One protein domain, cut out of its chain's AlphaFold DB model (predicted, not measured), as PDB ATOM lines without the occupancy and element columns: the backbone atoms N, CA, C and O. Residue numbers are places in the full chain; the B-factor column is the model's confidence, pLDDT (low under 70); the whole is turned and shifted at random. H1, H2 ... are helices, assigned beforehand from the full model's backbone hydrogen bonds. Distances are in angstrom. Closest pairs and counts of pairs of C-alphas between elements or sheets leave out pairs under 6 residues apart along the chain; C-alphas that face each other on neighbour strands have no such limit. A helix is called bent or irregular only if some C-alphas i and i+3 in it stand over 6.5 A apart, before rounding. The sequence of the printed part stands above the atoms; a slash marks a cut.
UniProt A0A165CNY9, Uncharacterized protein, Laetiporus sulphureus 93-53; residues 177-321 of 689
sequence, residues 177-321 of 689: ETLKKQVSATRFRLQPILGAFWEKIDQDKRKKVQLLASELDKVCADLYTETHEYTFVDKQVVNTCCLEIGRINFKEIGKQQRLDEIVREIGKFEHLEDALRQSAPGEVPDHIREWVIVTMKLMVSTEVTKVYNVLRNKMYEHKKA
ATOM      1  N   GLU A 177     -28.367  59.959 -20.287       83.94
ATOM      2  CA  GLU A 177     -29.394  60.019 -19.238       83.94
ATOM      3  C   GLU A 177     -30.257  58.744 -19.119       83.94
ATOM      4  O   GLU A 177     -30.747  58.419 -18.036       83.94
ATOM      5  N   THR A 178     -30.431  57.986 -20.206       86.62
ATOM      6  CA  THR A 178     -31.083  56.665 -20.158       86.62
ATOM      7  C   THR A 178     -30.158  55.647 -19.492       86.62
ATOM      8  O   THR A 178     -30.596  54.881 -18.634       86.62
ATOM      9  N   LEU A 179     -28.865  55.700 -19.821       85.06
ATOM     10  CA  LEU A 179     -27.840  54.811 -19.280       85.06
ATOM     11  C   LEU A 179     -27.626  55.032 -17.772       85.06
ATOM     12  O   LEU A 179     -27.669  54.070 -17.007       85.06
ATOM     13  N   LYS A 180     -27.530  56.295 -17.326       89.00
ATOM     14  CA  LYS A 180     -27.502  56.705 -15.904       89.00
ATOM     15  C   LYS A 180     -28.634  56.048 -15.097       89.00
ATOM     16  O   LYS A 180     -28.408  55.501 -14.014       89.00
ATOM     17  N   LYS A 181     -29.853  56.028 -15.652       90.75
ATOM     18  CA  LYS A 181     -31.039  55.401 -15.036       90.75
ATOM     19  C   LYS A 181     -30.969  53.873 -15.021       90.75
ATOM     20  O   LYS A 181     -31.336  53.269 -14.015       90.75
ATOM     21  N   GLN A 182     -30.479  53.243 -16.088       86.88
ATOM     22  CA  GLN A 182     -30.316  51.785 -16.160       86.88
ATOM     23  C   GLN A 182     -29.242  51.265 -15.193       86.88
ATOM     24  O   GLN A 182     -29.500  50.303 -14.467       86.88
ATOM     25  N   VAL A 183     -28.085  51.931 -15.115       87.56
ATOM     26  CA  VAL A 183     -27.012  51.606 -14.157       87.56
ATOM     27  C   VAL A 183     -27.524  51.759 -12.723       87.56
ATOM     28  O   VAL A 183     -27.426  50.821 -11.933       87.56
ATOM     29  N   SER A 184     -28.192  52.875 -12.407       88.06
ATOM     30  CA  SER A 184     -28.783  53.117 -11.082       88.06
ATOM     31  C   SER A 184     -29.835  52.069 -10.687       88.06
ATOM     32  O   SER A 184     -29.828  51.570  -9.559       88.06
ATOM     33  N   ALA A 185     -30.718  51.677 -11.614       88.62
ATOM     34  CA  ALA A 185     -31.721  50.640 -11.370       88.62
ATOM     35  C   ALA A 185     -31.097  49.244 -11.184       88.62
ATOM     36  O   ALA A 185     -31.585  48.451 -10.376       88.62
ATOM     37  N   THR A 186     -30.008  48.951 -11.898       82.94
ATOM     38  CA  THR A 186     -29.233  47.706 -11.761       82.94
ATOM     39  C   THR A 186     -28.538  47.655 -10.400       82.94
ATOM     40  O   THR A 186     -28.709  46.687  -9.660       82.94
ATOM     41  N   ARG A 187     -27.857  48.740 -10.010       86.06
ATOM     42  CA  ARG A 187     -27.217  48.917  -8.696       86.06
ATOM     43  C   ARG A 187     -28.201  48.685  -7.544       86.06
ATOM     44  O   ARG A 187     -27.926  47.895  -6.643       86.06
ATOM     45  N   PHE A 188     -29.380  49.309  -7.601       85.56
ATOM     46  CA  PHE A 188     -30.418  49.156  -6.575       85.56
ATOM     47  C   PHE A 188     -30.907  47.703  -6.433       85.56
ATOM     48  O   PHE A 188     -31.127  47.222  -5.324       85.56
ATOM     49  N   ARG A 189     -31.005  46.955  -7.541       80.19
ATOM     50  CA  ARG A 189     -31.383  45.528  -7.529       80.19
ATOM     51  C   ARG A 189     -30.323  44.611  -6.906       80.19
ATOM     52  O   ARG A 189     -30.683  43.521  -6.467       80.19
ATOM     53  N   LEU A 190     -29.059  45.033  -6.840       78.19
ATOM     54  CA  LEU A 190     -27.981  44.281  -6.188       78.19
ATOM     55  C   LEU A 190     -27.890  44.541  -4.672       78.19
ATOM     56  O   LEU A 190     -27.390  43.680  -3.948       78.19
ATOM     57  N   GLN A 191     -28.419  45.658  -4.155       79.81
ATOM     58  CA  GLN A 191     -28.367  45.975  -2.715       79.81
ATOM     59  C   GLN A 191     -28.926  44.869  -1.790       79.81
ATOM     60  O   GLN A 191     -28.273  44.572  -0.790       79.81
ATOM     61  N   PRO A 192     -30.054  44.186  -2.087       71.50
ATOM     62  CA  PRO A 192     -30.525  43.072  -1.257       71.50
ATOM     63  C   PRO A 192     -29.538  41.896  -1.186       71.50
ATOM     64  O   PRO A 192     -29.487  41.203  -0.169       71.50
ATOM     65  N   ILE A 193     -28.750  41.680  -2.245       67.31
ATOM     66  CA  ILE A 193     -27.747  40.609  -2.337       67.31
ATOM     67  C   ILE A 193     -26.512  40.964  -1.501       67.31
ATOM     68  O   ILE A 193     -26.011  40.122  -0.762       67.31
ATOM     69  N   LEU A 194     -26.075  42.225  -1.580       74.00
ATOM     70  CA  LEU A 194     -24.989  42.794  -0.774       74.00
ATOM     71  C   LEU A 194     -25.351  42.920   0.720       74.00
ATOM     72  O   LEU A 194     -24.460  42.976   1.560       74.00
ATOM     73  N   GLY A 195     -26.647  42.973   1.047       79.06
ATOM     74  CA  GLY A 195     -27.176  43.037   2.412       79.06
ATOM     75  C   GLY A 195     -27.778  41.713   2.894       79.06
ATOM     76  O   GLY A 195     -27.070  40.788   3.280       79.06
ATOM     77  N   ALA A 196     -29.111  41.619   2.906       63.19
ATOM     78  CA  ALA A 196     -29.864  40.563   3.595       63.19
ATOM     79  C   ALA A 196     -29.585  39.114   3.127       63.19
ATOM     80  O   ALA A 196     -29.891  38.169   3.858       63.19
ATOM     81  N   PHE A 197     -29.023  38.919   1.930       58.22
ATOM     82  CA  PHE A 197     -28.629  37.596   1.427       58.22
ATOM     83  C   PHE A 197     -27.119  37.316   1.502       58.22
ATOM     84  O   PHE A 197     -26.728  36.178   1.243       58.22
ATOM     85  N   TRP A 198     -26.293  38.286   1.908       72.75
ATOM     86  CA  TRP A 198     -24.827  38.189   1.917       72.75
ATOM     87  C   TRP A 198     -24.318  36.950   2.659       72.75
ATOM     88  O   TRP A 198     -23.561  36.154   2.102       72.75
ATOM     89  N   GLU A 199     -24.823  36.706   3.874       67.56
ATOM     90  CA  GLU A 199     -24.400  35.556   4.683       67.56
ATOM     91  C   GLU A 199     -24.852  34.189   4.148       67.56
ATOM     92  O   GLU A 199     -24.313  33.159   4.542       67.56
ATOM     93  N   LYS A 200     -25.801  34.158   3.206       59.41
ATOM     94  CA  LYS A 200     -26.298  32.927   2.566       59.41
ATOM     95  C   LYS A 200     -25.573  32.607   1.253       59.41
ATOM     96  O   LYS A 200     -25.958  31.672   0.552       59.41
ATOM     97  N   ILE A 201     -24.554  33.392   0.905       62.91
ATOM     98  CA  ILE A 201     -23.779  33.274  -0.329       62.91
ATOM     99  C   ILE A 201     -22.360  32.788  -0.000       62.91
ATOM    100  O   ILE A 201     -21.755  33.198   0.991       62.91
ATOM    101  N   ASP A 202     -21.836  31.902  -0.847       68.56
ATOM    102  CA  ASP A 202     -20.475  31.360  -0.766       68.56
ATOM    103  C   ASP A 202     -19.407  32.470  -0.818       68.56
ATOM    104  O   ASP A 202     -19.578  33.456  -1.534       68.56
ATOM    105  N   GLN A 203     -18.294  32.316  -0.095       62.47
ATOM    106  CA  GLN A 203     -17.230  33.322  -0.009       62.47
ATOM    107  C   GLN A 203     -16.633  33.710  -1.377       62.47
ATOM    108  O   GLN A 203     -16.306  34.879  -1.583       62.47
ATOM    109  N   ASP A 204     -16.519  32.774  -2.325       60.84
ATOM    110  CA  ASP A 204     -16.099  33.071  -3.702       60.84
ATOM    111  C   ASP A 204     -17.121  33.983  -4.401       60.84
ATOM    112  O   ASP A 204     -16.789  35.049  -4.931       60.84
ATOM    113  N   LYS A 205     -18.401  33.617  -4.308       66.00
ATOM    114  CA  LYS A 205     -19.511  34.367  -4.904       66.00
ATOM    115  C   LYS A 205     -19.689  35.743  -4.262       66.00
ATOM    116  O   LYS A 205     -19.994  36.691  -4.979       66.00
ATOM    117  N   ARG A 206     -19.438  35.886  -2.954       73.38
ATOM    118  CA  ARG A 206     -19.408  37.187  -2.259       73.38
ATOM    119  C   ARG A 206     -18.377  38.118  -2.894       73.38
ATOM    120  O   ARG A 206     -18.765  39.177  -3.375       73.38
ATOM    121  N   LYS A 207     -17.103  37.699  -2.987       75.75
ATOM    122  CA  LYS A 207     -16.016  38.484  -3.621       75.75
ATOM    123  C   LYS A 207     -16.402  38.958  -5.024       75.75
ATOM    124  O   LYS A 207     -16.190  40.110  -5.384       75.75
ATOM    125  N   LYS A 208     -16.997  38.062  -5.809       70.38
ATOM    126  CA  LYS A 208     -17.389  38.310  -7.198       70.38
ATOM    127  C   LYS A 208     -18.608  39.233  -7.351       70.38
ATOM    128  O   LYS A 208     -18.600  40.095  -8.225       70.38
ATOM    129  N   VAL A 209     -19.620  39.122  -6.486       68.81
ATOM    130  CA  VAL A 209     -20.731  40.095  -6.424       68.81
ATOM    131  C   VAL A 209     -20.233  41.460  -5.933       68.81
ATOM    132  O   VAL A 209     -20.691  42.486  -6.429       68.81
ATOM    133  N   GLN A 210     -19.257  41.487  -5.019       76.12
ATOM    134  CA  GLN A 210     -18.600  42.715  -4.560       76.12
ATOM    135  C   GLN A 210     -17.842  43.415  -5.692       76.12
ATOM    136  O   GLN A 210     -17.950  44.630  -5.829       76.12
ATOM    137  N   LEU A 211     -17.129  42.652  -6.529       79.31
ATOM    138  CA  LEU A 211     -16.463  43.169  -7.724       79.31
ATOM    139  C   LEU A 211     -17.482  43.753  -8.711       79.31
ATOM    140  O   LEU A 211     -17.361  44.913  -9.082       79.31
ATOM    141  N   LEU A 212     -18.535  43.006  -9.066       73.31
ATOM    142  CA  LEU A 212     -19.595  43.498  -9.959       73.31
ATOM    143  C   LEU A 212     -20.246  44.793  -9.438       73.31
ATOM    144  O   LEU A 212     -20.482  45.717 -10.213       73.31
ATOM    145  N   ALA A 213     -20.500  44.881  -8.131       78.88
ATOM    146  CA  ALA A 213     -21.000  46.099  -7.501       78.88
ATOM    147  C   ALA A 213     -19.977  47.248  -7.559       78.88
ATOM    148  O   ALA A 213     -20.347  48.367  -7.892       78.88
ATOM    149  N   SER A 214     -18.694  46.975  -7.301       82.12
ATOM    150  CA  SER A 214     -17.629  47.984  -7.357       82.12
ATOM    151  C   SER A 214     -17.393  48.529  -8.766       82.12
ATOM    152  O   SER A 214     -17.106  49.715  -8.902       82.12
ATOM    153  N   GLU A 215     -17.500  47.705  -9.810       79.31
ATOM    154  CA  GLU A 215     -17.355  48.172 -11.196       79.31
ATOM    155  C   GLU A 215     -18.607  48.932 -11.667       79.31
ATOM    156  O   GLU A 215     -18.484  49.961 -12.329       79.31
ATOM    157  N   LEU A 216     -19.812  48.513 -11.252       79.62
ATOM    158  CA  LEU A 216     -21.033  49.303 -11.461       79.62
ATOM    159  C   LEU A 216     -20.983  50.651 -10.728       79.62
ATOM    160  O   LEU A 216     -21.494  51.635 -11.257       79.62
ATOM    161  N   ASP A 217     -20.358  50.722  -9.551       85.06
ATOM    162  CA  ASP A 217     -20.171  51.970  -8.805       85.06
ATOM    163  C   ASP A 217     -19.185  52.923  -9.499       85.06
ATOM    164  O   ASP A 217     -19.456  54.125  -9.532       85.06
ATOM    165  N   LYS A 218     -18.114  52.412 -10.128       85.06
ATOM    166  CA  LYS A 218     -17.219  53.213 -10.990       85.06
ATOM    167  C   LYS A 218     -17.946  53.732 -12.227       85.06
ATOM    168  O   LYS A 218     -18.034  54.938 -12.402       85.06
ATOM    169  N   VAL A 219     -18.572  52.846 -13.011       82.19
ATOM    170  CA  VAL A 219     -19.341  53.230 -14.213       82.19
ATOM    171  C   VAL A 219     -20.459  54.220 -13.868       82.19
ATOM    172  O   VAL A 219     -20.755  55.121 -14.645       82.19
ATOM    173  N   CYS A 220     -21.072  54.093 -12.689       85.12
ATOM    174  CA  CYS A 220     -22.009  55.082 -12.168       85.12
ATOM    175  C   CYS A 220     -21.314  56.433 -11.923       85.12
ATOM    176  O   CYS A 220     -21.777  57.444 -12.446       85.12
ATOM    177  N   ALA A 221     -20.204  56.455 -11.177       83.69
ATOM    178  CA  ALA A 221     -19.434  57.669 -10.915       83.69
ATOM    179  C   ALA A 221     -18.995  58.363 -12.214       83.69
ATOM    180  O   ALA A 221     -19.360  59.518 -12.406       83.69
ATOM    181  N   ASP A 222     -18.339  57.647 -13.131       82.88
ATOM    182  CA  ASP A 222     -17.826  58.163 -14.409       82.88
ATOM    183  C   ASP A 222     -18.938  58.751 -15.297       82.88
ATOM    184  O   ASP A 222     -18.768  59.806 -15.916       82.88
ATOM    185  N   LEU A 223     -20.115  58.107 -15.330       83.06
ATOM    186  CA  LEU A 223     -21.294  58.647 -16.012       83.06
ATOM    187  C   LEU A 223     -21.808  59.931 -15.349       83.06
ATOM    188  O   LEU A 223     -22.280  60.817 -16.059       83.06
ATOM    189  N   TYR A 224     -21.773  60.039 -14.017       82.31
ATOM    190  CA  TYR A 224     -22.290  61.197 -13.276       82.31
ATOM    191  C   TYR A 224     -21.302  62.369 -13.158       82.31
ATOM    192  O   TYR A 224     -21.764  63.501 -13.033       82.31
ATOM    193  N   THR A 225     -19.991  62.132 -13.228       82.94
ATOM    194  CA  THR A 225     -18.953  63.180 -13.278       82.94
ATOM    195  C   THR A 225     -18.688  63.690 -14.693       82.94
ATOM    196  O   THR A 225     -18.072  64.742 -14.842       82.94
ATOM    197  N   GLU A 226     -19.138  62.960 -15.720       77.06
ATOM    198  CA  GLU A 226     -18.964  63.281 -17.149       77.06
ATOM    199  C   GLU A 226     -17.484  63.424 -17.565       77.06
ATOM    200  O   GLU A 226     -17.146  64.030 -18.577       77.06
ATOM    201  N   THR A 227     -16.592  62.783 -16.803       72.12
ATOM    202  CA  THR A 227     -15.129  62.774 -16.979       72.12
ATOM    203  C   THR A 227     -14.637  61.834 -18.083       72.12
ATOM    204  O   THR A 227     -13.428  61.725 -18.293       72.12
ATOM    205  N   HIS A 228     -15.538  61.133 -18.778       76.25
ATOM    206  CA  HIS A 228     -15.191  60.177 -19.827       76.25
ATOM    207  C   HIS A 228     -16.167  60.246 -21.010       76.25
ATOM    208  O   HIS A 228     -17.385  60.140 -20.839       76.25
ATOM    209  N   GLU A 229     -15.643  60.378 -22.232       77.81
ATOM    210  CA  GLU A 229     -16.453  60.368 -23.455       77.81
ATOM    211  C   GLU A 229     -16.859  58.938 -23.840       77.81
ATOM    212  O   GLU A 229     -16.261  58.306 -24.706       77.81
ATOM    213  N   TYR A 230     -17.922  58.426 -23.214       77.94
ATOM    214  CA  TYR A 230     -18.520  57.142 -23.590       77.94
ATOM    215  C   TYR A 230     -18.849  57.099 -25.092       77.94
ATOM    216  O   TYR A 230     -19.713  57.848 -25.570       77.94
ATOM    217  N   THR A 231     -18.232  56.185 -25.840       81.50
ATOM    218  CA  THR A 231     -18.515  55.982 -27.265       81.50
ATOM    219  C   THR A 231     -19.905  55.367 -27.472       81.50
ATOM    220  O   THR A 231     -20.601  54.979 -26.528       81.50
ATOM    221  N   PHE A 232     -20.347  55.250 -28.730       75.50
ATOM    222  CA  PHE A 232     -21.569  54.500 -29.042       75.50
ATOM    223  C   PHE A 232     -21.476  53.027 -28.607       75.50
ATOM    224  O   PHE A 232     -22.493  52.461 -28.210       75.50
ATOM    225  N   VAL A 233     -20.285  52.419 -28.654       73.00
ATOM    226  CA  VAL A 233     -20.090  51.010 -28.286       73.00
ATOM    227  C   VAL A 233     -20.217  50.836 -26.777       73.00
ATOM    228  O   VAL A 233     -21.041  50.038 -26.336       73.00
ATOM    229  N   ASP A 234     -19.523  51.653 -25.982       74.50
ATOM    230  CA  ASP A 234     -19.573  51.588 -24.511       74.50
ATOM    231  C   ASP A 234     -21.006  51.778 -23.997       74.50
ATOM    232  O   ASP A 234     -21.482  51.040 -23.131       74.50
ATOM    233  N   LYS A 235     -21.745  52.714 -24.610       81.44
ATOM    234  CA  LYS A 235     -23.173  52.942 -24.342       81.44
ATOM    235  C   LYS A 235     -24.022  51.694 -24.594       81.44
ATOM    236  O   LYS A 235     -24.939  51.437 -23.818       81.44
ATOM    237  N   GLN A 236     -23.733  50.910 -25.637       76.06
ATOM    238  CA  GLN A 236     -24.447  49.657 -25.910       76.06
ATOM    239  C   GLN A 236     -24.006  48.505 -25.003       76.06
ATOM    240  O   GLN A 236     -24.865  47.735 -24.574       76.06
ATOM    241  N   VAL A 237     -22.720  48.397 -24.656       74.06
ATOM    242  CA  VAL A 237     -22.234  47.358 -23.732       74.06
ATOM    243  C   VAL A 237     -22.839  47.558 -22.342       74.06
ATOM    244  O   VAL A 237     -23.502  46.656 -21.833       74.06
ATOM    245  N   VAL A 238     -22.725  48.760 -21.764       77.31
ATOM    246  CA  VAL A 238     -23.269  49.058 -20.425       77.31
ATOM    247  C   VAL A 238     -24.798  48.893 -20.390       77.31
ATOM    248  O   VAL A 238     -25.330  48.324 -19.437       77.31
ATOM    249  N   ASN A 239     -25.508  49.304 -21.450       81.69
ATOM    250  CA  ASN A 239     -26.947  49.062 -21.626       81.69
ATOM    251  C   ASN A 239     -27.277  47.561 -21.616       81.69
ATOM    252  O   ASN A 239     -28.149  47.124 -20.867       81.69
ATOM    253  N   THR A 240     -26.548  46.764 -22.401       77.56
ATOM    254  CA  THR A 240     -26.754  45.312 -22.510       77.56
ATOM    255  C   THR A 240     -26.517  44.618 -21.168       77.56
ATOM    256  O   THR A 240     -27.380  43.872 -20.708       77.56
ATOM    257  N   CYS A 241     -25.425  44.935 -20.466       71.56
ATOM    258  CA  CYS A 241     -25.152  44.387 -19.135       71.56
ATOM    259  C   CYS A 241     -26.236  44.767 -18.109       71.56
ATOM    260  O   CYS A 241     -26.688  43.908 -17.350       71.56
ATOM    261  N   CYS A 242     -26.727  46.013 -18.122       78.81
ATOM    262  CA  CYS A 242     -27.853  46.426 -17.274       78.81
ATOM    263  C   CYS A 242     -29.155  45.677 -17.612       78.81
ATOM    264  O   CYS A 242     -29.934  45.358 -16.712       78.81
ATOM    265  N   LEU A 243     -29.411  45.384 -18.891       80.06
ATOM    266  CA  LEU A 243     -30.599  44.648 -19.328       80.06
ATOM    267  C   LEU A 243     -30.542  43.165 -18.940       80.06
ATOM    268  O   LEU A 243     -31.545  42.651 -18.444       80.06
ATOM    269  N   GLU A 244     -29.399  42.489 -19.090       71.81
ATOM    270  CA  GLU A 244     -29.273  41.075 -18.705       71.81
ATOM    271  C   GLU A 244     -29.303  40.884 -17.181       71.81
ATOM    272  O   GLU A 244     -30.093  40.078 -16.688       71.81
ATOM    273  N   ILE A 245     -28.577  41.699 -16.401       69.75
ATOM    274  CA  ILE A 245     -28.723  41.707 -14.929       69.75
ATOM    275  C   ILE A 245     -30.170  42.094 -14.550       69.75
ATOM    276  O   ILE A 245     -30.763  41.540 -13.621       69.75
ATOM    277  N   GLY A 246     -30.791  42.988 -15.325       73.19
ATOM    278  CA  GLY A 246     -32.190  43.396 -15.209       73.19
ATOM    279  C   GLY A 246     -33.229  42.298 -15.493       73.19
ATOM    280  O   GLY A 246     -34.376  42.436 -15.051       73.19
ATOM    281  N   ARG A 247     -32.861  41.200 -16.164       71.81
ATOM    282  CA  ARG A 247     -33.737  40.036 -16.410       71.81
ATOM    283  C   ARG A 247     -33.719  39.012 -15.275       71.81
ATOM    284  O   ARG A 247     -34.644  38.204 -15.180       71.81
ATOM    285  N   ILE A 248     -32.728  39.058 -14.381       61.12
ATOM    286  CA  ILE A 248     -32.591  38.098 -13.278       61.12
ATOM    287  C   ILE A 248     -33.694  38.333 -12.229       61.12
ATOM    288  O   ILE A 248     -33.573  39.140 -11.308       61.12
ATOM    289  N   ASN A 249     -34.810  37.612 -12.361       57.00
ATOM    290  CA  ASN A 249     -35.908  37.662 -11.397       57.00
ATOM    291  C   ASN A 249     -35.603  36.780 -10.172       57.00
ATOM    292  O   ASN A 249     -35.903  35.580 -10.160       57.00
ATOM    293  N   PHE A 250     -35.066  37.411  -9.124       54.72
ATOM    294  CA  PHE A 250     -34.671  36.793  -7.853       54.72
ATOM    295  C   PHE A 250     -35.814  36.160  -7.028       54.72
ATOM    296  O   PHE A 250     -35.533  35.490  -6.039       54.72
ATOM    297  N   LYS A 251     -37.095  36.323  -7.405       50.28
ATOM    298  CA  LYS A 251     -38.240  35.829  -6.608       50.28
ATOM    299  C   LYS A 251     -38.509  34.314  -6.690       50.28
ATOM    300  O   LYS A 251     -39.295  33.823  -5.889       50.28
ATOM    301  N   GLU A 252     -37.910  33.565  -7.625       46.88
ATOM    302  CA  GLU A 252     -38.273  32.148  -7.870       46.88
ATOM    303  C   GLU A 252     -37.081  31.210  -8.167       46.88
ATOM    304  O   GLU A 252     -37.068  30.482  -9.159       46.88
ATOM    305  N   ILE A 253     -36.062  31.179  -7.308       47.91
ATOM    306  CA  ILE A 253     -34.843  30.358  -7.514       47.91
ATOM    307  C   ILE A 253     -35.073  28.834  -7.268       47.91
ATOM    308  O   ILE A 253     -34.140  28.041  -7.309       47.91
ATOM    309  N   GLY A 254     -36.318  28.387  -7.040       43.56
ATOM    310  CA  GLY A 254     -36.645  27.032  -6.553       43.56
ATOM    311  C   GLY A 254     -37.319  26.042  -7.521       43.56
ATOM    312  O   GLY A 254     -37.758  24.992  -7.060       43.56
ATOM    313  N   LYS A 255     -37.469  26.340  -8.822       49.59
ATOM    314  CA  LYS A 255     -38.224  25.487  -9.774       49.59
ATOM    315  C   LYS A 255     -37.316  24.829 -10.820       49.59
ATOM    316  O   LYS A 255     -36.618  25.534 -11.542       49.59
ATOM    317  N   GLN A 256     -37.408  23.500 -10.966       43.94
ATOM    318  CA  GLN A 256     -36.613  22.710 -11.927       43.94
ATOM    319  C   GLN A 256     -36.733  23.229 -13.369       43.94
ATOM    320  O   GLN A 256     -35.744  23.281 -14.073       43.94
ATOM    321  N   GLN A 257     -37.907  23.700 -13.790       50.09
ATOM    322  CA  GLN A 257     -38.139  24.142 -15.171       50.09
ATOM    323  C   GLN A 257     -37.358  25.417 -15.567       50.09
ATOM    324  O   GLN A 257     -37.146  25.659 -16.750       50.09
ATOM    325  N   ARG A 258     -36.881  26.220 -14.596       54.88
ATOM    326  CA  ARG A 258     -35.920  27.309 -14.868       54.88
ATOM    327  C   ARG A 258     -34.494  26.795 -15.074       54.88
ATOM    328  O   ARG A 258     -33.677  27.523 -15.616       54.88
ATOM    329  N   LEU A 259     -34.175  25.593 -14.602       44.31
ATOM    330  CA  LEU A 259     -32.826  25.032 -14.616       44.31
ATOM    331  C   LEU A 259     -32.388  24.719 -16.048       44.31
ATOM    332  O   LEU A 259     -31.318  25.149 -16.470       44.31
ATOM    333  N   ASP A 260     -33.270  24.075 -16.810       46.88
ATOM    334  CA  ASP A 260     -33.044  23.729 -18.214       46.88
ATOM    335  C   ASP A 260     -33.015  24.993 -19.097       46.88
ATOM    336  O   ASP A 260     -32.203  25.108 -20.012       46.88
ATOM    337  N   GLU A 261     -33.842  25.995 -18.773       53.22
ATOM    338  CA  GLU A 261     -33.814  27.303 -19.438       53.22
ATOM    339  C   GLU A 261     -32.519  28.078 -19.137       53.22
ATOM    340  O   GLU A 261     -31.923  28.640 -20.050       53.22
ATOM    341  N   ILE A 262     -32.019  28.043 -17.897       47.59
ATOM    342  CA  ILE A 262     -30.722  28.630 -17.529       47.59
ATOM    343  C   ILE A 262     -29.572  27.921 -18.257       47.59
ATOM    344  O   ILE A 262     -28.710  28.605 -18.801       47.59
ATOM    345  N   VAL A 263     -29.568  26.587 -18.341       46.41
ATOM    346  CA  VAL A 263     -28.565  25.830 -19.121       46.41
ATOM    347  C   VAL A 263     -28.623  26.202 -20.610       46.41
ATOM    348  O   VAL A 263     -27.582  26.412 -21.232       46.41
ATOM    349  N   ARG A 264     -29.824  26.382 -21.175       60.16
ATOM    350  CA  ARG A 264     -30.009  26.838 -22.562       60.16
ATOM    351  C   ARG A 264     -29.494  28.263 -22.801       60.16
ATOM    352  O   ARG A 264     -28.965  28.532 -23.875       60.16
ATOM    353  N   GLU A 265     -29.637  29.179 -21.841       51.47
ATOM    354  CA  GLU A 265     -29.040  30.519 -21.960       51.47
ATOM    355  C   GLU A 265     -27.518  30.499 -21.740       51.47
ATOM    356  O   GLU A 265     -26.808  31.233 -22.421       51.47
ATOM    357  N   ILE A 266     -26.995  29.617 -20.876       47.41
ATOM    358  CA  ILE A 266     -25.547  29.404 -20.692       47.41
ATOM    359  C   ILE A 266     -24.872  29.019 -22.016       47.41
ATOM    360  O   ILE A 266     -23.885  29.652 -22.383       47.41
ATOM    361  N   GLY A 267     -25.447  28.090 -22.788       51.62
ATOM    362  CA  GLY A 267     -24.912  27.713 -24.107       51.62
ATOM    363  C   GLY A 267     -24.888  28.851 -25.142       51.62
ATOM    364  O   GLY A 267     -24.109  28.814 -26.088       51.62
ATOM    365  N   LYS A 268     -25.686  29.916 -24.963       58.22
ATOM    366  CA  LYS A 268     -25.605  31.121 -25.814       58.22
ATOM    367  C   LYS A 268     -24.461  32.052 -25.413       58.22
ATOM    368  O   LYS A 268     -24.016  32.848 -26.237       58.22
ATOM    369  N   PHE A 269     -24.005  31.987 -24.161       55.97
ATOM    370  CA  PHE A 269     -22.923  32.835 -23.663       55.97
ATOM    371  C   PHE A 269     -21.536  32.348 -24.099       55.97
ATOM    372  O   PHE A 269     -20.652  33.186 -24.245       55.97
ATOM    373  N   GLU A 270     -21.353  31.057 -24.391       57.38
ATOM    374  CA  GLU A 270     -20.107  30.533 -24.980       57.38
ATOM    375  C   GLU A 270     -19.855  31.156 -26.364       57.38
ATOM    376  O   GLU A 270     -18.835  31.809 -26.576       57.38
ATOM    377  N   HIS A 271     -20.855  31.117 -27.253       66.62
ATOM    378  CA  HIS A 271     -20.799  31.797 -28.556       66.62
ATOM    379  C   HIS A 271     -20.600  33.321 -28.455       66.62
ATOM    380  O   HIS A 271     -20.078  33.936 -29.387       66.62
ATOM    381  N   LEU A 272     -21.010  33.950 -27.346       65.94
ATOM    382  CA  LEU A 272     -20.780  35.377 -27.113       65.94
ATOM    383  C   LEU A 272     -19.359  35.663 -26.599       65.94
ATOM    384  O   LEU A 272     -18.801  36.690 -26.977       65.94
ATOM    385  N   GLU A 273     -18.744  34.779 -25.805       69.44
ATOM    386  CA  GLU A 273     -17.308  34.882 -25.506       69.44
ATOM    387  C   GLU A 273     -16.480  34.725 -26.785       69.44
ATOM    388  O   GLU A 273     -15.612  35.560 -27.033       69.44
ATOM    389  N   ASP A 274     -16.780  33.732 -27.627       76.19
ATOM    390  CA  ASP A 274     -16.082  33.547 -28.905       76.19
ATOM    391  C   ASP A 274     -16.207  34.785 -29.804       76.19
ATOM    392  O   ASP A 274     -15.202  35.294 -30.302       76.19
ATOM    393  N   ALA A 275     -17.416  35.340 -29.952       74.75
ATOM    394  CA  ALA A 275     -17.635  36.567 -30.719       74.75
ATOM    395  C   ALA A 275     -16.891  37.785 -30.130       74.75
ATOM    396  O   ALA A 275     -16.361  38.608 -30.879       74.75
ATOM    397  N   LEU A 276     -16.800  37.896 -28.798       71.31
ATOM    398  CA  LEU A 276     -16.033  38.947 -28.116       71.31
ATOM    399  C   LEU A 276     -14.515  38.743 -28.214       71.31
ATOM    400  O   LEU A 276     -13.775  39.726 -28.194       71.31
ATOM    401  N   ARG A 277     -14.030  37.503 -28.341       76.94
ATOM    402  CA  ARG A 277     -12.615  37.203 -28.615       76.94
ATOM    403  C   ARG A 277     -12.243  37.417 -30.083       76.94
ATOM    404  O   ARG A 277     -11.096  37.748 -30.360       76.94
ATOM    405  N   GLN A 278     -13.198  37.274 -31.003       79.62
ATOM    406  CA  GLN A 278     -13.000  37.457 -32.445       79.62
ATOM    407  C   GLN A 278     -13.166  38.911 -32.932       79.62
ATOM    408  O   GLN A 278     -12.722  39.221 -34.037       79.62
ATOM    409  N   SER A 279     -13.783  39.812 -32.156       75.19
ATOM    410  CA  SER A 279     -13.945  41.220 -32.561       75.19
ATOM    411  C   SER A 279     -12.607  41.971 -32.611       75.19
ATOM    412  O   SER A 279     -11.699  41.719 -31.816       75.19
ATOM    413  N   ALA A 280     -12.467  42.910 -33.550       73.56
ATOM    414  CA  ALA A 280     -11.171  43.515 -33.849       73.56
ATOM    415  C   ALA A 280     -10.593  44.323 -32.660       73.56
ATOM    416  O   ALA A 280     -11.347  44.971 -31.922       73.56
ATOM    417  N   PRO A 281      -9.257  44.333 -32.460       56.56
ATOM    418  CA  PRO A 281      -8.615  45.214 -31.487       56.56
ATOM    419  C   PRO A 281      -8.792  46.675 -31.933       56.56
ATOM    420  O   PRO A 281      -8.146  47.135 -32.873       56.56
ATOM    421  N   GLY A 282      -9.720  47.379 -31.281       63.12
ATOM    422  CA  GLY A 282     -10.114  48.752 -31.614       63.12
ATOM    423  C   GLY A 282     -11.627  49.001 -31.629       63.12
ATOM    424  O   GLY A 282     -12.037  50.139 -31.427       63.12
ATOM    425  N   GLU A 283     -12.469  47.975 -31.811       71.00
ATOM    426  CA  GLU A 283     -13.937  48.146 -31.754       71.00
ATOM    427  C   GLU A 283     -14.491  48.123 -30.324       71.00
ATOM    428  O   GLU A 283     -15.462  48.817 -30.029       71.00
ATOM    429  N   VAL A 284     -13.873  47.341 -29.433       68.25
ATOM    430  CA  VAL A 284     -14.193  47.274 -27.998       68.25
ATOM    431  C   VAL A 284     -12.881  47.392 -27.213       68.25
ATOM    432  O   VAL A 284     -11.967  46.611 -27.487       68.25
ATOM    433  N   PRO A 285     -12.757  48.317 -26.241       79.81
ATOM    434  CA  PRO A 285     -11.587  48.391 -25.368       79.81
ATOM    435  C   PRO A 285     -11.372  47.087 -24.590       79.81
ATOM    436  O   PRO A 285     -12.304  46.549 -23.989       79.81
ATOM    437  N   ASP A 286     -10.136  46.590 -24.543       74.00
ATOM    438  CA  ASP A 286      -9.867  45.233 -24.039       74.00
ATOM    439  C   ASP A 286     -10.179  45.049 -22.544       74.00
ATOM    440  O   ASP A 286     -10.559  43.959 -22.119       74.00
ATOM    441  N   HIS A 287     -10.133  46.128 -21.753       73.56
ATOM    442  CA  HIS A 287     -10.570  46.104 -20.355       73.56
ATOM    443  C   HIS A 287     -12.086  45.859 -20.214       73.56
ATOM    444  O   HIS A 287     -12.507  45.164 -19.292       73.56
ATOM    445  N   ILE A 288     -12.903  46.366 -21.146       72.69
ATOM    446  CA  ILE A 288     -14.347  46.092 -21.205       72.69
ATOM    447  C   ILE A 288     -14.577  44.658 -21.692       72.69
ATOM    448  O   ILE A 288     -15.388  43.936 -21.114       72.69
ATOM    449  N   ARG A 289     -13.828  44.224 -22.716       74.94
ATOM    450  CA  ARG A 289     -13.882  42.864 -23.280       74.94
ATOM    451  C   ARG A 289     -13.646  41.799 -22.199       74.94
ATOM    452  O   ARG A 289     -14.496  40.932 -22.003       74.94
ATOM    453  N   GLU A 290     -12.548  41.898 -21.450       75.88
ATOM    454  CA  GLU A 290     -12.245  40.954 -20.366       75.88
ATOM    455  C   GLU A 290     -13.185  41.121 -19.156       75.88
ATOM    456  O   GLU A 290     -13.585  40.117 -18.570       75.88
ATOM    457  N   TRP A 291     -13.651  42.334 -18.813       76.38
ATOM    458  CA  TRP A 291     -14.662  42.504 -17.753       76.38
ATOM    459  C   TRP A 291     -15.985  41.792 -18.074       76.38
ATOM    460  O   TRP A 291     -16.556  41.124 -17.204       76.38
ATOM    461  N   VAL A 292     -16.459  41.884 -19.323       72.25
ATOM    462  CA  VAL A 292     -17.659  41.173 -19.788       72.25
ATOM    463  C   VAL A 292     -17.446  39.658 -19.706       72.25
ATOM    464  O   VAL A 292     -18.269  38.963 -19.110       72.25
ATOM    465  N   ILE A 293     -16.313  39.148 -20.203       76.31
ATOM    466  CA  ILE A 293     -15.978  37.715 -20.165       76.31
ATOM    467  C   ILE A 293     -15.891  37.185 -18.722       76.31
ATOM    468  O   ILE A 293     -16.486  36.152 -18.401       76.31
ATOM    469  N   VAL A 294     -15.208  37.898 -17.821       77.62
ATOM    470  CA  VAL A 294     -15.104  37.534 -16.396       77.62
ATOM    471  C   VAL A 294     -16.481  37.533 -15.725       77.62
ATOM    472  O   VAL A 294     -16.804  36.600 -14.983       77.62
ATOM    473  N   THR A 295     -17.325  38.526 -16.019       71.50
ATOM    474  CA  THR A 295     -18.690  38.628 -15.476       71.50
ATOM    475  C   THR A 295     -19.603  37.510 -16.001       71.50
ATOM    476  O   THR A 295     -20.394  36.947 -15.240       71.50
ATOM    477  N   MET A 296     -19.452  37.111 -17.266       72.69
ATOM    478  CA  MET A 296     -20.177  35.978 -17.852       72.69
ATOM    479  C   MET A 296     -19.751  34.646 -17.220       72.69
ATOM    480  O   MET A 296     -20.609  33.915 -16.723       72.69
ATOM    481  N   LYS A 297     -18.445  34.356 -17.120       75.75
ATOM    482  CA  LYS A 297     -17.933  33.134 -16.455       75.75
ATOM    483  C   LYS A 297     -18.356  33.046 -14.990       75.75
ATOM    484  O   LYS A 297     -18.683  31.965 -14.493       75.75
ATOM    485  N   LEU A 298     -18.415  34.184 -14.300       75.88
ATOM    486  CA  LEU A 298     -18.999  34.305 -12.967       75.88
ATOM    487  C   LEU A 298     -20.481  33.897 -12.940       75.88
ATOM    488  O   LEU A 298     -20.870  33.086 -12.096       75.88
ATOM    489  N   MET A 299     -21.315  34.436 -13.831       72.25
ATOM    490  CA  MET A 299     -22.743  34.103 -13.862       72.25
ATOM    491  C   MET A 299     -22.966  32.615 -14.166       72.25
ATOM    492  O   MET A 299     -23.667  31.944 -13.409       72.25
ATOM    493  N   VAL A 300     -22.295  32.082 -15.195       72.31
ATOM    494  CA  VAL A 300     -22.337  30.658 -15.572       72.31
ATOM    495  C   VAL A 300     -21.973  29.766 -14.379       72.31
ATOM    496  O   VAL A 300     -22.783  28.948 -13.944       72.31
ATOM    497  N   SER A 301     -20.793  29.963 -13.781       70.38
ATOM    498  CA  SER A 301     -20.338  29.156 -12.634       70.38
ATOM    499  C   SER A 301     -21.240  29.303 -11.399       70.38
ATOM    500  O   SER A 301     -21.470  28.330 -10.672       70.38
ATOM    501  N   THR A 302     -21.823  30.485 -11.175       78.38
ATOM    502  CA  THR A 302     -22.752  30.736 -10.063       78.38
ATOM    503  C   THR A 302     -24.040  29.930 -10.194       78.38
ATOM    504  O   THR A 302     -24.459  29.319  -9.200       78.38
ATOM    505  N   GLU A 303     -24.638  29.896 -11.389       74.31
ATOM    506  CA  GLU A 303     -25.845  29.112 -11.649       74.31
ATOM    507  C   GLU A 303     -25.555  27.609 -11.703       74.31
ATOM    508  O   GLU A 303     -26.243  26.856 -11.017       74.31
ATOM    509  N   VAL A 304     -24.490  27.161 -12.383       67.38
ATOM    510  CA  VAL A 304     -24.069  25.743 -12.391       67.38
ATOM    511  C   VAL A 304     -23.860  25.214 -10.965       67.38
ATOM    512  O   VAL A 304     -24.301  24.116 -10.630       67.38
ATOM    513  N   THR A 305     -23.299  26.022 -10.062       77.62
ATOM    514  CA  THR A 305     -23.173  25.635  -8.647       77.62
ATOM    515  C   THR A 305     -24.534  25.528  -7.934       77.62
ATOM    516  O   THR A 305     -24.703  24.683  -7.055       77.62
ATOM    517  N   LYS A 306     -25.529  26.366  -8.273       79.19
ATOM    518  CA  LYS A 306     -26.899  26.225  -7.734       79.19
ATOM    519  C   LYS A 306     -27.551  24.937  -8.246       79.19
ATOM    520  O   LYS A 306     -28.134  24.214  -7.443       79.19
ATOM    521  N   VAL A 307     -27.409  24.642  -9.542       66.00
ATOM    522  CA  VAL A 307     -27.852  23.383 -10.170       66.00
ATOM    523  C   VAL A 307     -27.275  22.185  -9.427       66.00
ATOM    524  O   VAL A 307     -28.028  21.342  -8.938       66.00
ATOM    525  N   TYR A 308     -25.951  22.160  -9.265       65.44
ATOM    526  CA  TYR A 308     -25.236  21.091  -8.578       65.44
ATOM    527  C   TYR A 308     -25.721  20.904  -7.133       65.44
ATOM    528  O   TYR A 308     -26.007  19.782  -6.724       65.44
ATOM    529  N   ASN A 309     -25.907  21.988  -6.373       80.19
ATOM    530  CA  ASN A 309     -26.393  21.903  -4.992       80.19
ATOM    531  C   ASN A 309     -27.851  21.414  -4.894       80.19
ATOM    532  O   ASN A 309     -28.171  20.633  -3.999       80.19
ATOM    533  N   VAL A 310     -28.737  21.819  -5.813       79.50
ATOM    534  CA  VAL A 310     -30.121  21.309  -5.866       79.50
ATOM    535  C   VAL A 310     -30.142  19.818  -6.217       79.50
ATOM    536  O   VAL A 310     -30.869  19.053  -5.579       79.50
ATOM    537  N   LEU A 311     -29.324  19.391  -7.183       66.12
ATOM    538  CA  LEU A 311     -29.195  17.985  -7.570       66.12
ATOM    539  C   LEU A 311     -28.613  17.139  -6.427       66.12
ATOM    540  O   LEU A 311     -29.209  16.131  -6.057       66.12
ATOM    541  N   ARG A 312     -27.520  17.591  -5.800       78.75
ATOM    542  CA  ARG A 312     -26.874  16.936  -4.650       78.75
ATOM    543  C   ARG A 312     -27.841  16.743  -3.480       78.75
ATOM    544  O   ARG A 312     -27.897  15.655  -2.914       78.75
ATOM    545  N   ASN A 313     -28.637  17.763  -3.150       83.75
ATOM    546  CA  ASN A 313     -29.632  17.667  -2.080       83.75
ATOM    547  C   ASN A 313     -30.752  16.669  -2.425       83.75
ATOM    548  O   ASN A 313     -31.134  15.870  -1.573       83.75
ATOM    549  N   LYS A 314     -31.234  16.650  -3.678       81.44
ATOM    550  CA  LYS A 314     -32.188  15.626  -4.143       81.44
ATOM    551  C   LYS A 314     -31.596  14.218  -4.058       81.44
ATOM    552  O   LYS A 314     -32.252  13.327  -3.529       81.44
ATOM    553  N   MET A 315     -30.364  14.016  -4.529       74.38
ATOM    554  CA  MET A 315     -29.668  12.725  -4.447       74.38
ATOM    555  C   MET A 315     -29.514  12.248  -2.997       74.38
ATOM    556  O   MET A 315     -29.685  11.063  -2.732       74.38
ATOM    557  N   TYR A 316     -29.252  13.158  -2.053       85.44
ATOM    558  CA  TYR A 316     -29.156  12.825  -0.631       85.44
ATOM    559  C   TYR A 316     -30.496  12.360  -0.035       85.44
ATOM    560  O   TYR A 316     -30.543  11.313   0.609       85.44
ATOM    561  N   GLU A 317     -31.602  13.069  -0.294       88.56
ATOM    562  CA  GLU A 317     -32.924  12.627   0.181       88.56
ATOM    563  C   GLU A 317     -33.393  11.338  -0.521       88.56
ATOM    564  O   GLU A 317     -33.958  10.467   0.138       88.56
ATOM    565  N   HIS A 318     -33.094  11.143  -1.813       83.38
ATOM    566  CA  HIS A 318     -33.353   9.869  -2.500       83.38
ATOM    567  C   HIS A 318     -32.538   8.711  -1.904       83.38
ATOM    568  O   HIS A 318     -33.108   7.650  -1.646       83.38
ATOM    569  N   LYS A 319     -31.242   8.912  -1.617       90.19
ATOM    570  CA  LYS A 319     -30.397   7.919  -0.932       90.19
ATOM    571  C   LYS A 319     -30.985   7.538   0.428       90.19
ATOM    572  O   LYS A 319     -31.180   6.360   0.701       90.19
ATOM    573  N   LYS A 320     -31.337   8.527   1.248       91.88
ATOM    574  CA  LYS A 320     -31.923   8.338   2.583       91.88
ATOM    575  C   LYS A 320     -33.286   7.630   2.542       91.88
ATOM    576  O   LYS A 320     -33.572   6.789   3.394       91.88
ATOM    577  N   ALA A 321     -34.122   7.927   1.546       89.19
ATOM    578  CA  ALA A 321     -35.382   7.216   1.323       89.19
ATOM    579  C   ALA A 321     -35.152   5.745   0.923       89.19
ATOM    580  O   ALA A 321     -35.844   4.857   1.419       89.19
TER     581      ALA A 321
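Overview. This is residues 177 to 321 of the 689 residues of an uncharacterized protein of Laetiporus sulphureus 93-53 (UniProt A0A165CNY9). Two helical hairpins, H1 with H2 and H4 with H5, lie lengthwise beside each other, with H3 between them along the chain, packing on H1 and coming near H5. The far end of the long H5, residues 312 to 321, sticks out beyond this body and adds to its length. The printed part has 145 residues, with five named helices in the order H1, H2, H3, H4, H5 and no named strand; the class is all helix. The whole is only just compact, close to loose, with a radius of gyration of the C-alphas of 17.3 A, and it is elongated, spanning 62 by 36 by 24 A.

Arrangement. H1, residues 177 to 194, and H2, residues 203 to 225, form a helical hairpin: they touch, closest at the C-alphas of Val 183 and Cys 220, 6.4 A apart, and run opposite ways at a shallow tilt of 26 degrees. With residues 179 to 186 alone, H1 also touches H3, residues 232 to 247; the closest C-alphas are those of Thr 186 and Cys 242, 5.8 A apart. These two run the same way at a steep tilt of 38 degrees, only just past shallow. H4, residues 257 to 278, and H5, residues 286 to 321, form the other helical hairpin, touching closest at the C-alphas of Ile 266 and Val 300, 6.2 A apart, and running opposite ways at a shallow tilt of 26 degrees. H2 and H5 only just touch, with 3 pairs of C-alphas within 8 A; the closest are those of Lys 205 and Thr 302, 7.1 A apart. H3 and H5 are near each other, while H3 and H4 are apart. H1, H2, H3 and H5 form a bundle, a group of helices set together. Every O i to N i+4 pair is within hydrogen-bond range in H2, H3 and H5, against 12 of 14 in H1 and 14 of 18 in H4.

Along the chain. H1 begins at C-alpha 177 (-29.394, 60.019, -19.238) and is irregular, but only just: C-alphas 189 and 192 are 6.8 A apart. H2 is 32.7 A long from first to last C-alpha, H3 22.7 A and H4 33.3 A. H5, the longest, measures 52.3 A, from C-alpha 286 (-9.867, 45.233, -24.039) to C-alpha 321 (-35.382, 7.216, 1.323).

Size, cuts and confidence. The two C-alphas farthest apart are those of Thr 227 and Ala 321, at 61.9 A. Without residues 312 to 321, which stand free, the body spans 46 by 35 by 25 A. The printed part has no cut, and its four links between helices are short. The mean pLDDT of the printed part is 72.3; 45 residues are under 70, among them 248 to 273, and H4 has a mean of 59.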